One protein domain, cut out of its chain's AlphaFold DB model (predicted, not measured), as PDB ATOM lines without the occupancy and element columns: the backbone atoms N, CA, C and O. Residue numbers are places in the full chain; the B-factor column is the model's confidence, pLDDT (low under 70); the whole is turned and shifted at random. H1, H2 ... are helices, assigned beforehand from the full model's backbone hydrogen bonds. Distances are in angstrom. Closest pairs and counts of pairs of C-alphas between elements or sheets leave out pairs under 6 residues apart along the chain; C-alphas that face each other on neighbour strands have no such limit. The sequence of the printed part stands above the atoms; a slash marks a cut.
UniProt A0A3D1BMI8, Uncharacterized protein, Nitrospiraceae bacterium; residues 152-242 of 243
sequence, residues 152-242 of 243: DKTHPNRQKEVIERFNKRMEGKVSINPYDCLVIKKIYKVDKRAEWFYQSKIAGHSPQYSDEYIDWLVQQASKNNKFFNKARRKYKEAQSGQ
ATOM      1  N   ASP A 152     -30.532  12.027  -4.509       70.12
ATOM      2  CA  ASP A 152     -29.152  11.946  -4.980       70.12
ATOM      3  C   ASP A 152     -29.083  11.626  -6.478       70.12
ATOM      4  O   ASP A 152     -28.107  11.962  -7.143       70.12
ATOM      5  N   LYS A 153     -30.147  11.044  -7.047       70.94
ATOM      6  CA  LYS A 153     -30.264  10.811  -8.496       70.94
ATOM      7  C   LYS A 153     -30.949  11.952  -9.232       70.94
ATOM      8  O   LYS A 153     -30.595  12.248 -10.367       70.94
ATOM      9  N   THR A 154     -31.964  12.557  -8.623       74.81
ATOM     10  CA  THR A 154     -32.783  13.583  -9.291       74.81
ATOM     11  C   THR A 154     -32.227  14.992  -9.122       74.81
ATOM     12  O   THR A 154     -32.309  15.806 -10.038       74.81
ATOM     13  N   HIS A 155     -31.622  15.265  -7.970       86.19
ATOM     14  CA  HIS A 155     -31.065  16.552  -7.584       86.19
ATOM     15  C   HIS A 155     -29.656  16.366  -6.993       86.19
ATOM     16  O   HIS A 155     -29.403  16.748  -5.848       86.19
ATOM     17  N   PRO A 156     -28.711  15.784  -7.757       86.00
ATOM     18  CA  PRO A 156     -27.394  15.428  -7.234       86.00
ATOM     19  C   PRO A 156     -26.597  16.640  -6.741       86.00
ATOM     20  O   PRO A 156     -25.690  16.479  -5.930       86.00
ATOM     21  N   ASN A 157     -26.910  17.849  -7.224       89.38
ATOM     22  CA  ASN A 157     -26.033  18.998  -7.063       89.38
ATOM     23  C   ASN A 157     -26.384  19.850  -5.842       89.38
ATOM     24  O   ASN A 157     -27.511  20.320  -5.697       89.38
ATOM     25  N   ARG A 158     -25.398  20.192  -5.015       90.62
ATOM     26  CA  ARG A 158     -25.525  21.275  -4.021       90.62
ATOM     27  C   ARG A 158     -25.207  22.633  -4.644       90.62
ATOM     28  O   ARG A 158     -24.605  22.728  -5.709       90.62
ATOM     29  N   GLN A 159     -25.540  23.724  -3.949       91.56
ATOM     30  CA  GLN A 159     -25.288  25.085  -4.453       91.56
ATOM     31  C   GLN A 159     -23.823  25.318  -4.870       91.56
ATOM     32  O   GLN A 159     -23.571  25.967  -5.883       91.56
ATOM     33  N   LYS A 160     -22.855  24.779  -4.116       91.56
ATOM     34  CA  LYS A 160     -21.426  24.883  -4.453       91.56
ATOM     35  C   LYS A 160     -21.107  24.207  -5.792       91.56
ATOM     36  O   LYS A 160     -20.413  24.793  -6.615       91.56
ATOM     37  N   GLU A 161     -21.670  23.027  -6.027       92.31
ATOM     38  CA  GLU A 161     -21.475  22.248  -7.254       92.31
ATOM     39  C   GLU A 161     -22.175  22.896  -8.450       92.31
ATOM     40  O   GLU A 161     -21.615  22.919  -9.541       92.31
ATOM     41  N   VAL A 162     -23.354  23.500  -8.252       92.94
ATOM     42  CA  VAL A 162     -24.026  24.308  -9.284       92.94
ATOM     43  C   VAL A 162     -23.115  25.441  -9.757       92.94
ATOM     44  O   VAL A 162     -22.940  25.623 -10.961       92.94
ATOM     45  N   ILE A 163     -22.514  26.186  -8.823       92.62
ATOM     46  CA  ILE A 163     -21.608  27.301  -9.137       92.62
ATOM     47  C   ILE A 163     -20.373  26.794  -9.886       92.62
ATOM     48  O   ILE A 163     -20.002  27.360 -10.912       92.62
ATOM     49  N   GLU A 164     -19.752  25.721  -9.399       92.00
ATOM     50  CA  GLU A 164     -18.559  25.137 -10.011       92.00
ATOM     51  C   GLU A 164     -18.835  24.625 -11.430       92.00
ATOM     52  O   GLU A 164     -18.145  25.011 -12.376       92.00
ATOM     53  N   ARG A 165     -19.886  23.814 -11.607       92.62
ATOM     54  CA  ARG A 165     -20.275  23.253 -12.909       92.62
ATOM     55  C   ARG A 165     -20.670  24.341 -13.899       92.62
ATOM     56  O   ARG A 165     -20.258  24.275 -15.055       92.62
ATOM     57  N   PHE A 166     -21.429  25.347 -13.464       92.88
ATOM     58  CA  PHE A 166     -21.788  26.479 -14.316       92.88
ATOM     59  C   PHE A 166     -20.543  27.261 -14.756       92.88
ATOM     60  O   PHE A 166     -20.335  27.457 -15.953       92.88
ATOM     61  N   ASN A 167     -19.687  27.663 -13.809       91.00
ATOM     62  CA  ASN A 167     -18.499  28.465 -14.106       91.00
ATOM     63  C   ASN A 167     -17.517  27.705 -15.009       91.00
ATOM     64  O   ASN A 167     -16.932  28.306 -15.910       91.00
ATOM     65  N   LYS A 168     -17.391  26.382 -14.821       90.38
ATOM     66  CA  LYS A 168     -16.592  25.512 -15.692       90.38
ATOM     67  C   LYS A 168     -17.134  25.485 -17.122       90.38
ATOM     68  O   LYS A 168     -16.358  25.622 -18.056       90.38
ATOM     69  N   ARG A 169     -18.454  25.352 -17.303       89.75
ATOM     70  CA  ARG A 169     -19.093  25.325 -18.634       89.75
ATOM     71  C   ARG A 169     -19.065  26.672 -19.357       89.75
ATOM     72  O   ARG A 169     -19.121  26.701 -20.579       89.75
ATOM     73  N   MET A 170     -19.007  27.777 -18.617       86.50
ATOM     74  CA  MET A 170     -18.970  29.123 -19.195       86.50
ATOM     75  C   MET A 170     -17.551  29.643 -19.464       86.50
ATOM     76  O   MET A 170     -17.429  30.736 -20.017       86.50
ATOM     77  N   GLU A 171     -16.504  28.896 -19.088       82.88
ATOM     78  CA  GLU A 171     -15.085  29.195 -19.365       82.88
ATOM     79  C   GLU A 171     -14.697  30.666 -19.099       82.88
ATOM     80  O   GLU A 171     -13.966  31.296 -19.857       82.88
ATOM     81  N   GLY A 172     -15.241  31.264 -18.033       72.00
ATOM     82  CA  GLY A 172     -14.942  32.648 -17.649       72.00
ATOM     83  C   GLY A 172     -15.670  33.747 -18.437       72.00
ATOM     84  O   GLY A 172     -15.515  34.916 -18.097       72.00
ATOM     85  N   LYS A 173     -16.523  33.420 -19.422       78.62
ATOM     86  CA  LYS A 173     -17.363  34.419 -20.126       78.62
ATOM     87  C   LYS A 173     -18.357  35.098 -19.185       78.62
ATOM     88  O   LYS A 173     -18.615  36.295 -19.292       78.62
ATOM     89  N   VAL A 174     -18.937  34.313 -18.282       82.81
ATOM     90  CA  VAL A 174     -19.842  34.756 -17.221       82.81
ATOM     91  C   VAL A 174     -19.581  33.865 -16.015       82.81
ATOM     92  O   VAL A 174     -19.605  32.643 -16.147       82.81
ATOM     93  N   SER A 175     -19.348  34.467 -14.852       86.38
ATOM     94  CA  SER A 175     -19.228  33.748 -13.587       86.38
ATOM     95  C   SER A 175     -20.365  34.116 -12.644       86.38
ATOM     96  O   SER A 175     -20.840  35.254 -12.624       86.38
ATOM     97  N   ILE A 176     -20.810  33.133 -11.868       89.38
ATOM     98  CA  ILE A 176     -21.812  33.318 -10.820       89.38
ATOM     99  C   ILE A 176     -21.209  33.029  -9.453       89.38
ATOM    100  O   ILE A 176     -20.246  32.269  -9.316       89.38
ATOM    101  N   ASN A 177     -21.803  33.635  -8.431       90.62
ATOM    102  CA  ASN A 177     -21.449  33.429  -7.033       90.62
ATOM    103  C   ASN A 177     -22.684  32.995  -6.206       90.62
ATOM    104  O   ASN A 177     -23.803  32.951  -6.727       90.62
ATOM    105  N   PRO A 178     -22.533  32.684  -4.902       90.06
ATOM    106  CA  PRO A 178     -23.665  32.276  -4.070       90.06
ATOM    107  C   PRO A 178     -24.814  33.295  -4.011       90.06
ATOM    108  O   PRO A 178     -25.976  32.901  -3.893       90.06
ATOM    109  N   TYR A 179     -24.507  34.590  -4.127       91.44
ATOM    110  CA  TYR A 179     -25.510  35.651  -4.149       91.44
ATOM    111  C   TYR A 179     -26.354  35.613  -5.432       91.44
ATOM    112  O   TYR A 179     -27.571  35.777  -5.361       91.44
ATOM    113  N   ASP A 180     -25.758  35.307  -6.588       90.62
ATOM    114  CA  ASP A 180     -26.505  35.113  -7.838       90.62
ATOM    115  C   ASP A 180     -27.504  33.969  -7.737       90.62
ATOM    116  O   ASP A 180     -28.660  34.123  -8.131       90.62
ATOM    117  N   CYS A 181     -27.093  32.838  -7.159       90.38
ATOM    118  CA  CYS A 181     -27.997  31.712  -6.945       90.38
ATOM    119  C   CYS A 181     -29.196  32.113  -6.074       90.38
ATOM    120  O   CYS A 181     -30.324  31.730  -6.377       90.38
ATOM    121  N   LEU A 182     -28.978  32.919  -5.027       90.44
ATOM    122  CA  LEU A 182     -30.051  33.429  -4.168       90.44
ATOM    123  C   LEU A 182     -31.005  34.348  -4.940       90.44
ATOM    124  O   LEU A 182     -32.223  34.179  -4.865       90.44
ATOM    125  N   VAL A 183     -30.460  35.299  -5.700       91.19
ATOM    126  CA  VAL A 183     -31.234  36.241  -6.520       91.19
ATOM    127  C   VAL A 183     -32.096  35.493  -7.537       91.19
ATOM    128  O   VAL A 183     -33.300  35.740  -7.632       91.19
ATOM    129  N   ILE A 184     -31.504  34.545  -8.265       92.38
ATOM    130  CA  ILE A 184     -32.216  33.730  -9.253       92.38
ATOM    131  C   ILE A 184     -33.299  32.894  -8.580       92.38
ATOM    132  O   ILE A 184     -34.441  32.903  -9.045       92.38
ATOM    133  N   LYS A 185     -32.979  32.253  -7.450       90.94
ATOM    134  CA  LYS A 185     -33.949  31.483  -6.671       90.94
ATOM    135  C   LYS A 185     -35.178  32.319  -6.325       90.94
ATOM    136  O   LYS A 185     -36.294  31.861  -6.549       90.94
ATOM    137  N   LYS A 186     -34.986  33.551  -5.846       89.75
ATOM    138  CA  LYS A 186     -36.083  34.442  -5.435       89.75
ATOM    139  C   LYS A 186     -36.902  34.989  -6.604       89.75
ATOM    140  O   LYS A 186     -38.126  34.989  -6.524       89.75
ATOM    141  N   ILE A 187     -36.262  35.433  -7.686       89.50
ATOM    142  CA  ILE A 187     -36.969  36.031  -8.834       89.50
ATOM    143  C   ILE A 187     -37.739  34.981  -9.626       89.50
ATOM    144  O   ILE A 187     -38.889  35.206  -9.998       89.50
ATOM    145  N   TYR A 188     -37.100  33.846  -9.903       87.81
ATOM    146  CA  TYR A 188     -37.663  32.804 -10.761       87.81
ATOM    147  C   TYR A 188     -38.402  31.718  -9.973       87.81
ATOM    148  O   TYR A 188     -38.917  30.777 -10.579       87.81
ATOM    149  N   LYS A 189     -38.496  31.880  -8.643       88.19
ATOM    150  CA  LYS A 189     -39.172  30.964  -7.712       88.19
ATOM    151  C   LYS A 189     -38.695  29.525  -7.911       88.19
ATOM    152  O   LYS A 189     -39.498  28.609  -8.067       88.19
ATOM    153  N   VAL A 190     -37.372  29.350  -7.973       86.75
ATOM    154  CA  VAL A 190     -36.732  28.049  -8.242       86.75
ATOM    155  C   VAL A 190     -37.106  27.032  -7.164       86.75
ATOM    156  O   VAL A 190     -37.288  25.865  -7.465       86.75
ATOM    157  N   ASP A 191     -37.321  27.487  -5.930       82.88
ATOM    158  CA  ASP A 191     -37.814  26.676  -4.815       82.88
ATOM    159  C   ASP A 191     -39.205  26.069  -5.019       82.88
ATOM    160  O   ASP A 191     -39.540  25.098  -4.349       82.88
ATOM    161  N   LYS A 192     -40.014  26.621  -5.928       80.62
ATOM    162  CA  LYS A 192     -41.352  26.103  -6.246       80.62
ATOM    163  C   LYS A 192     -41.361  25.126  -7.423       80.62
ATOM    164  O   LYS A 192     -42.421  24.616  -7.768       80.62
ATOM    165  N   ARG A 193     -40.210  24.907  -8.057       80.81
ATOM    166  CA  ARG A 193     -40.051  24.068  -9.246       80.81
ATOM    167  C   ARG A 193     -39.423  22.743  -8.842       80.81
ATOM    168  O   ARG A 193     -38.209  22.660  -8.665       80.81
ATOM    169  N   ALA A 194     -40.260  21.726  -8.667       75.75
ATOM    170  CA  ALA A 194     -39.846  20.401  -8.203       75.75
ATOM    171  C   ALA A 194     -38.949  19.655  -9.209       75.75
ATOM    172  O   ALA A 194     -38.307  18.672  -8.854       75.75
ATOM    173  N   GLU A 195     -38.912  20.104 -10.464       80.75
ATOM    174  CA  GLU A 195     -37.980  19.651 -11.495       80.75
ATOM    175  C   GLU A 195     -36.547  20.173 -11.286       80.75
ATOM    176  O   GLU A 195     -35.586  19.589 -11.785       80.75
ATOM    177  N   TRP A 196     -36.384  21.279 -10.554       85.06
ATOM    178  CA  TRP A 196     -35.105  21.981 -10.395       85.06
ATOM    179  C   TRP A 196     -34.565  21.964  -8.978       85.06
ATOM    180  O   TRP A 196     -33.351  22.070  -8.794       85.06
ATOM    181  N   PHE A 197     -35.447  21.894  -7.986       86.38
ATOM    182  CA  PHE A 197     -35.112  22.115  -6.593       86.38
ATOM    183  C   PHE A 197     -35.727  21.053  -5.693       86.38
ATOM    184  O   PHE A 197     -36.935  20.818  -5.709       86.38
ATOM    185  N   TYR A 198     -34.887  20.506  -4.821       85.62
ATOM    186  CA  TYR A 198     -35.294  19.610  -3.757       85.62
ATOM    187  C   TYR A 198     -34.769  20.106  -2.408       85.62
ATOM    188  O   TYR A 198     -33.607  20.492  -2.262       85.62
ATOM    189  N   GLN A 199     -35.636  20.066  -1.399       84.50
ATOM    190  CA  GLN A 199     -35.285  20.332  -0.010       84.50
ATOM    191  C   GLN A 199     -35.799  19.179   0.847       84.50
ATOM    192  O   GLN A 199     -37.006  18.967   0.949       84.50
ATOM    193  N   SER A 200     -34.879  18.455   1.487       77.56
ATOM    194  CA  SER A 200     -35.251  17.411   2.442       77.56
ATOM    195  C   SER A 200     -35.974  18.017   3.648       77.56
ATOM    196  O   SER A 200     -35.601  19.088   4.137       77.56
ATOM    197  N   LYS A 201     -36.991  17.298   4.137       75.25
ATOM    198  CA  LYS A 201     -37.726  17.618   5.374       75.25
ATOM    199  C   LYS A 201     -36.904  17.308   6.637       75.25
ATOM    200  O   LYS A 201     -37.289  17.718   7.727       75.25
ATOM    201  N   ILE A 202     -35.776  16.604   6.500       74.19
ATOM    202  CA  ILE A 202     -34.853  16.300   7.599       74.19
ATOM    203  C   ILE A 202     -33.988  17.535   7.880       74.19
ATOM    204  O   ILE A 202     -33.328  18.070   6.983       74.19
ATOM    205  N   ALA A 203     -33.977  17.982   9.137       69.44
ATOM    206  CA  ALA A 203     -33.192  19.132   9.571       69.44
ATOM    207  C   ALA A 203     -31.689  18.928   9.297       69.44
ATOM    208  O   ALA A 203     -31.141  17.854   9.531       69.44
ATOM    209  N   GLY A 204     -31.019  19.968   8.794       71.19
ATOM    210  CA  GLY A 204     -29.579  19.950   8.498       71.19
ATOM    211  C   GLY A 204     -29.203  19.520   7.075       71.19
ATOM    212  O   GLY A 204     -28.068  19.746   6.653       71.19
ATOM    213  N   HIS A 205     -30.135  18.984   6.284       77.06
ATOM    214  CA  HIS A 205     -29.866  18.684   4.876       77.06
ATOM    215  C   HIS A 205     -29.868  19.958   4.024       77.06
ATOM    216  O   HIS A 205     -30.811  20.755   4.032       77.06
ATOM    217  N   SER A 206     -28.784  20.142   3.271       82.12
ATOM    218  CA  SER A 206     -28.641  21.272   2.355       82.12
ATOM    219  C   SER A 206     -29.600  21.150   1.165       82.12
ATOM    220  O   SER A 206     -29.872  20.032   0.725       82.12
ATOM    221  N   PRO A 207     -30.057  22.279   0.597       87.38
ATOM    222  CA  PRO A 207     -30.829  22.263  -0.633       87.38
ATOM    223  C   PRO A 207     -30.053  21.640  -1.798       87.38
ATOM    224  O   PRO A 207     -28.848  21.876  -1.954       87.38
ATOM    225  N   GLN A 208     -30.781  20.906  -2.628       90.31
ATOM    226  CA  GLN A 208     -30.285  20.133  -3.759       90.31
ATOM    227  C   GLN A 208     -30.927  20.614  -5.071       90.31
ATOM    228  O   GLN A 208     -32.054  21.110  -5.086       90.31
ATOM    229  N   TYR A 209     -30.190  20.481  -6.172       90.44
ATOM    230  CA  TYR A 209     -30.540  20.993  -7.493       90.44
ATOM    231  C   TYR A 209     -30.312  19.938  -8.581       90.44
ATOM    232  O   TYR A 209     -29.334  19.182  -8.543       90.44
ATOM    233  N   SER A 210     -31.200  19.906  -9.573       89.56
ATOM    234  CA  SER A 210     -31.084  19.005 -10.724       89.56
ATOM    235  C   SER A 210     -30.073  19.515 -11.755       89.56
ATOM    236  O   SER A 210     -29.697  20.691 -11.762       89.56
ATOM    237  N   ASP A 211     -29.621  18.632 -12.646       87.06
ATOM    238  CA  ASP A 211     -28.767  19.028 -13.774       87.06
ATOM    239  C   ASP A 211     -29.515  19.932 -14.771       87.06
ATOM    240  O   ASP A 211     -28.921  20.854 -15.332       87.06
ATOM    241  N   GLU A 212     -30.833  19.756 -14.911       87.31
ATOM    242  CA  GLU A 212     -31.694  20.583 -15.771       87.31
ATOM    243  C   GLU A 212     -31.670  22.060 -15.356       87.31
ATOM    244  O   GLU A 212     -31.688  22.957 -16.202       87.31
ATOM    245  N   TYR A 213     -31.573  22.334 -14.051       91.50
ATOM    246  CA  TYR A 213     -31.415  23.697 -13.548       91.50
ATOM    247  C   TYR A 213     -30.092  24.329 -14.007       91.50
ATOM    248  O   TYR A 213     -30.062  25.498 -14.400       91.50
ATOM    249  N   ILE A 214     -28.999  23.559 -13.999       91.31
ATOM    250  CA  ILE A 214     -27.685  24.019 -14.471       91.31
ATOM    251  C   ILE A 214     -27.735  24.275 -15.980       91.31
ATOM    252  O   ILE A 214     -27.262  25.317 -16.438       91.31
ATOM    253  N   ASP A 215     -28.344  23.370 -16.746       90.06
ATOM    254  CA  ASP A 215     -28.524  23.526 -18.193       90.06
ATOM    255  C   ASP A 215     -29.325  24.786 -18.520       90.06
ATOM    256  O   ASP A 215     -28.926  25.581 -19.375       90.06
ATOM    257  N   TRP A 216     -30.418  25.021 -17.793       93.44
ATOM    258  CA  TRP A 216     -31.217  26.229 -17.945       93.44
ATOM    259  C   TRP A 216     -30.407  27.493 -17.637       93.44
ATOM    260  O   TRP A 216     -30.453  28.444 -18.419       93.44
ATOM    261  N   LEU A 217     -29.625  27.510 -16.550       91.50
ATOM    262  CA  LEU A 217     -28.757  28.644 -16.215       91.50
ATOM    263  C   LEU A 217     -27.770  28.951 -17.346       91.50
ATOM    264  O   LEU A 217     -27.635  30.113 -17.738       91.50
ATOM    265  N   VAL A 218     -27.106  27.923 -17.883       89.94
ATOM    266  CA  VAL A 218     -26.168  28.063 -19.008       89.94
ATOM    267  C   VAL A 218     -26.892  28.618 -20.231       89.94
ATOM    268  O   VAL A 218     -26.449  29.611 -20.800       89.94
ATOM    269  N   GLN A 219     -28.058  28.070 -20.585       91.12
ATOM    270  CA  GLN A 219     -28.850  28.564 -21.712       91.12
ATOM    271  C   GLN A 219     -29.257  30.036 -21.553       91.12
ATOM    272  O   GLN A 219     -29.198  30.794 -22.523       91.12
ATOM    273  N   GLN A 220     -29.666  30.468 -20.355       89.19
ATOM    274  CA  GLN A 220     -30.007  31.874 -20.109       89.19
ATOM    275  C   GLN A 220     -28.784  32.787 -20.214       89.19
ATOM    276  O   GLN A 220     -28.876  33.871 -20.794       89.19
ATOM    277  N   ALA A 221     -27.638  32.344 -19.696       88.12
ATOM    278  CA  ALA A 221     -26.388  33.086 -19.775       88.12
ATOM    279  C   ALA A 221     -25.892  33.221 -21.222       88.12
ATOM    280  O   ALA A 221     -25.509  34.314 -21.625       88.12
ATOM    281  N   SER A 222     -25.966  32.150 -22.020       85.81
ATOM    282  CA  SER A 222     -25.585  32.166 -23.438       85.81
ATOM    283  C   SER A 222     -26.518  33.027 -24.293       85.81
ATOM    284  O   SER A 222     -26.059  33.681 -25.224       85.81
ATOM    285  N   LYS A 223     -27.821  33.058 -23.981       88.44
ATOM    286  CA  LYS A 223     -28.788  33.933 -24.667       88.44
ATOM    287  C   LYS A 223     -28.592  35.405 -24.314       88.44
ATOM    288  O   LYS A 223     -28.889  36.275 -25.129       88.44
ATOM    289  N   ASN A 224     -28.158  35.703 -23.089       86.19
ATOM    290  CA  ASN A 224     -27.993  37.071 -22.620       86.19
ATOM    291  C   ASN A 224     -26.893  37.183 -21.555       86.19
ATOM    292  O   ASN A 224     -27.131  36.943 -20.371       86.19
ATOM    293  N   ASN A 225     -25.728  37.705 -21.945       81.06
ATOM    294  CA  ASN A 225     -24.593  37.912 -21.035       81.06
ATOM    295  C   ASN A 225     -24.904  38.862 -19.857       81.06
ATOM    296  O   ASN A 225     -24.196  38.858 -18.854       81.06
ATOM    297  N   LYS A 226     -25.968  39.681 -19.935       86.38
ATOM    298  CA  LYS A 226     -26.425  40.569 -18.847       86.38
ATOM    299  C   LYS A 226     -27.558  39.966 -18.007       86.38
ATOM    300  O   LYS A 226     -28.126  40.671 -17.170       86.38
ATOM    301  N   PHE A 227     -27.902  38.692 -18.203       89.19
ATOM    302  CA  PHE A 227     -29.001  38.011 -17.512       89.19
ATOM    303  C   PHE A 227     -28.922  38.151 -15.984       89.19
ATOM    304  O   PHE A 227     -29.865  38.649 -15.363       89.19
ATOM    305  N   PHE A 228     -27.778  37.808 -15.383       88.56
ATOM    306  CA  PHE A 228     -27.590  37.889 -13.931       88.56
ATOM    307  C   PHE A 228     -27.606  39.332 -13.417       88.56
ATOM    308  O   PHE A 228     -28.218  39.614 -12.390       88.56
ATOM    309  N   ASN A 229     -27.044  40.284 -14.167       88.31
ATOM    310  CA  ASN A 229     -27.099  41.706 -13.808       88.31
ATOM    311  C   ASN A 229     -28.541  42.233 -13.793       88.31
ATOM    312  O   ASN A 229     -28.944  42.939 -12.865       88.31
ATOM    313  N   LYS A 230     -29.348  41.845 -14.788       89.75
ATOM    314  CA  LYS A 230     -30.775  42.188 -14.852       89.75
ATOM    315  C   LYS A 230     -31.549  41.558 -13.695       89.75
ATOM    316  O   LYS A 230     -32.405  42.220 -13.112       89.75
ATOM    317  N   ALA A 231     -31.235  40.309 -13.352       89.38
ATOM    318  CA  ALA A 231     -31.809  39.634 -12.196       89.38
ATOM    319  C   ALA A 231     -31.476  40.396 -10.900       89.38
ATOM    320  O   ALA A 231     -32.384  40.823 -10.196       89.38
ATOM    321  N   ARG A 232     -30.201  40.701 -10.634       91.38
ATOM    322  CA  ARG A 232     -29.789  41.474  -9.445       91.38
ATOM    323  C   ARG A 232     -30.535  42.803  -9.319       91.38
ATOM    324  O   ARG A 232     -30.976  43.143  -8.224       91.38
ATOM    325  N   ARG A 233     -30.712  43.538 -10.426       90.06
ATOM    326  CA  ARG A 233     -31.454  44.810 -10.421       90.06
ATOM    327  C   ARG A 233     -32.920  44.616 -10.033       90.06
ATOM    328  O   ARG A 233     -33.381  45.270  -9.105       90.06
ATOM    329  N   LYS A 234     -33.606  43.655 -10.660       90.00
ATOM    330  CA  LYS A 234     -34.994  43.306 -10.320       90.00
ATOM    331  C   LYS A 234     -35.157  42.899  -8.854       90.00
ATOM    332  O   LYS A 234     -36.149  43.254  -8.229       90.00
ATOM    333  N   TYR A 235     -34.197  42.158  -8.300       90.19
ATOM    334  CA  TYR A 235     -34.242  41.764  -6.891       90.19
ATOM    335  C   TYR A 235     -34.123  42.965  -5.950       90.19
ATOM    336  O   TYR A 235     -34.874  43.053  -4.985       90.19
ATOM    337  N   LYS A 236     -33.224  43.911  -6.251       89.19
ATOM    338  CA  LYS A 236     -33.100  45.156  -5.481       89.19
ATOM    339  C   LYS A 236     -34.382  45.991  -5.535       89.19
ATOM    340  O   LYS A 236     -34.852  46.411  -4.487       89.19
ATOM    341  N   GLU A 237     -34.959  46.166  -6.726       87.38
ATOM    342  CA  GLU A 237     -36.228  46.889  -6.929       87.38
ATOM    343  C   GLU A 237     -37.372  46.260  -6.107       87.38
ATOM    344  O   GLU A 237     -38.102  46.960  -5.404       87.38
ATOM    345  N   ALA A 238     -37.478  44.926  -6.119       82.81
ATOM    346  CA  ALA A 238     -38.475  44.194  -5.340       82.81
ATOM    347  C   ALA A 238     -38.283  44.329  -3.817       82.81
ATOM    348  O   ALA A 238     -39.268  44.335  -3.085       82.81
ATOM    349  N   GLN A 239     -37.042  44.457  -3.330       77.94
ATOM    350  CA  GLN A 239     -36.775  44.704  -1.908       77.94
ATOM    351  C   GLN A 239     -37.065  46.149  -1.488       77.94
ATOM    352  O   GLN A 239     -37.497  46.374  -0.361       77.94
ATOM    353  N   SER A 240     -36.851  47.128  -2.372       73.62
ATOM    354  CA  SER A 240     -37.165  48.535  -2.087       73.62
ATOM    355  C   SER A 240     -38.663  48.839  -2.051       73.62
ATOM    356  O   SER A 240     -39.051  49.755  -1.346       73.62
ATOM    357  N   GLY A 241     -39.498  48.076  -2.767       59.06
ATOM    358  CA  GLY A 241     -40.962  48.238  -2.756       59.06
ATOM    359  C   GLY A 241     -41.694  47.504  -1.625       59.06
ATOM    360  O   GLY A 241     -42.919  47.518  -1.596       59.06
ATOM    361  N   GLN A 242     -40.966  46.815  -0.738       55.22
ATOM    362  CA  GLN A 242     -41.506  46.149   0.460       55.22
ATOM    363  C   GLN A 242     -41.200  46.908   1.764       55.22
ATOM    364  O   GLN A 242     -41.543  46.421   2.840       55.22
TER     365      GLN A 242
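Overview. This is residues 152 to 242 of the 243 residues of an uncharacterized protein of Nitrospiraceae bacterium (UniProt A0A3D1BMI8). Four crossed helices make a flattish body: H3 and H4 form an L at their tight link, H1 packs on H3 at a steep tilt, and H2 packs across H4. Away from H4, a long looping stretch, residues 189 to 210, joins H2 to H3, and its residues 208 to 209 make short antiparallel pairings with residues 157 to 158 and with residues 197 to 198. The printed part has 91 residues with four named helices, in the order H1, H2, H3, H4, and no named strand; the class is all helix, with 49 residues in the helices. It is compact, with a radius of gyration of the C-alphas of 13.4 A, and its C-alphas span 37 by 34 by 19 A, only just flat.

Arrangement. H1, residues 159 to 169, is the first named helix after the printed part begins at Asp 152. It touches H2, residues 178 to 188, where the closest C-alphas, those of Gln 159 and Pro 178, are 7.4 A apart; their lines are about perpendicular, at 85 degrees. H1 also touches H3, residues 211 to 223, and H3 touches H1 with residues 214 to 218 alone. Their closest C-alphas, those of Val 162 and Ile 214, are 6.4 A apart, and the two run the same way at a steep tilt of 47 degrees. H2 touches H4, residues 227 to 240, with 11 pairs of C-alphas within 8 A; the closest, those of Val 183 and Arg 232, are 6.2 A apart, and the lines are about perpendicular, at 73 degrees. H3 and H4 only just touch, with 3 pairs of C-alphas within 8 A, and only at the corner by their link. There the closest C-alphas, those of Ala 221 and Phe 227, are 6.0 A apart, and the lines are about perpendicular, at 81 degrees. H1 and H4 are apart, and so are H2 and H3. In H1, H2, H3 and H4 every O i to N i+4 pair is within hydrogen-bond range.

Along the chain. H1 begins at C-alpha 159, at (-25.288, 25.085, -4.453), and is 15.5 A from first to last C-alpha. H2, from Pro 178 to Tyr 188, is also 15.5 A long. H3 begins at C-alpha 211, at (-28.767, 19.028, -13.774), and is 18.5 A long. H4, the longest helix with 14 residues and 20.4 A, ends at C-alpha 240, at (-37.165, 48.535, -2.087).

Size, cuts and confidence. The two C-alphas farthest apart, those of Lys 153 and Gly 241, are 39.3 A apart. The printed part has no cut. The link from H1 to H2 is short, with 8 residues; that from H2 to H3 is long, with 22; that from H3 to H4 is tight, with 3. The mean pLDDT of the printed part is 85.6, and it is under 70 at residue 203 and residues 241 to 242 of this model.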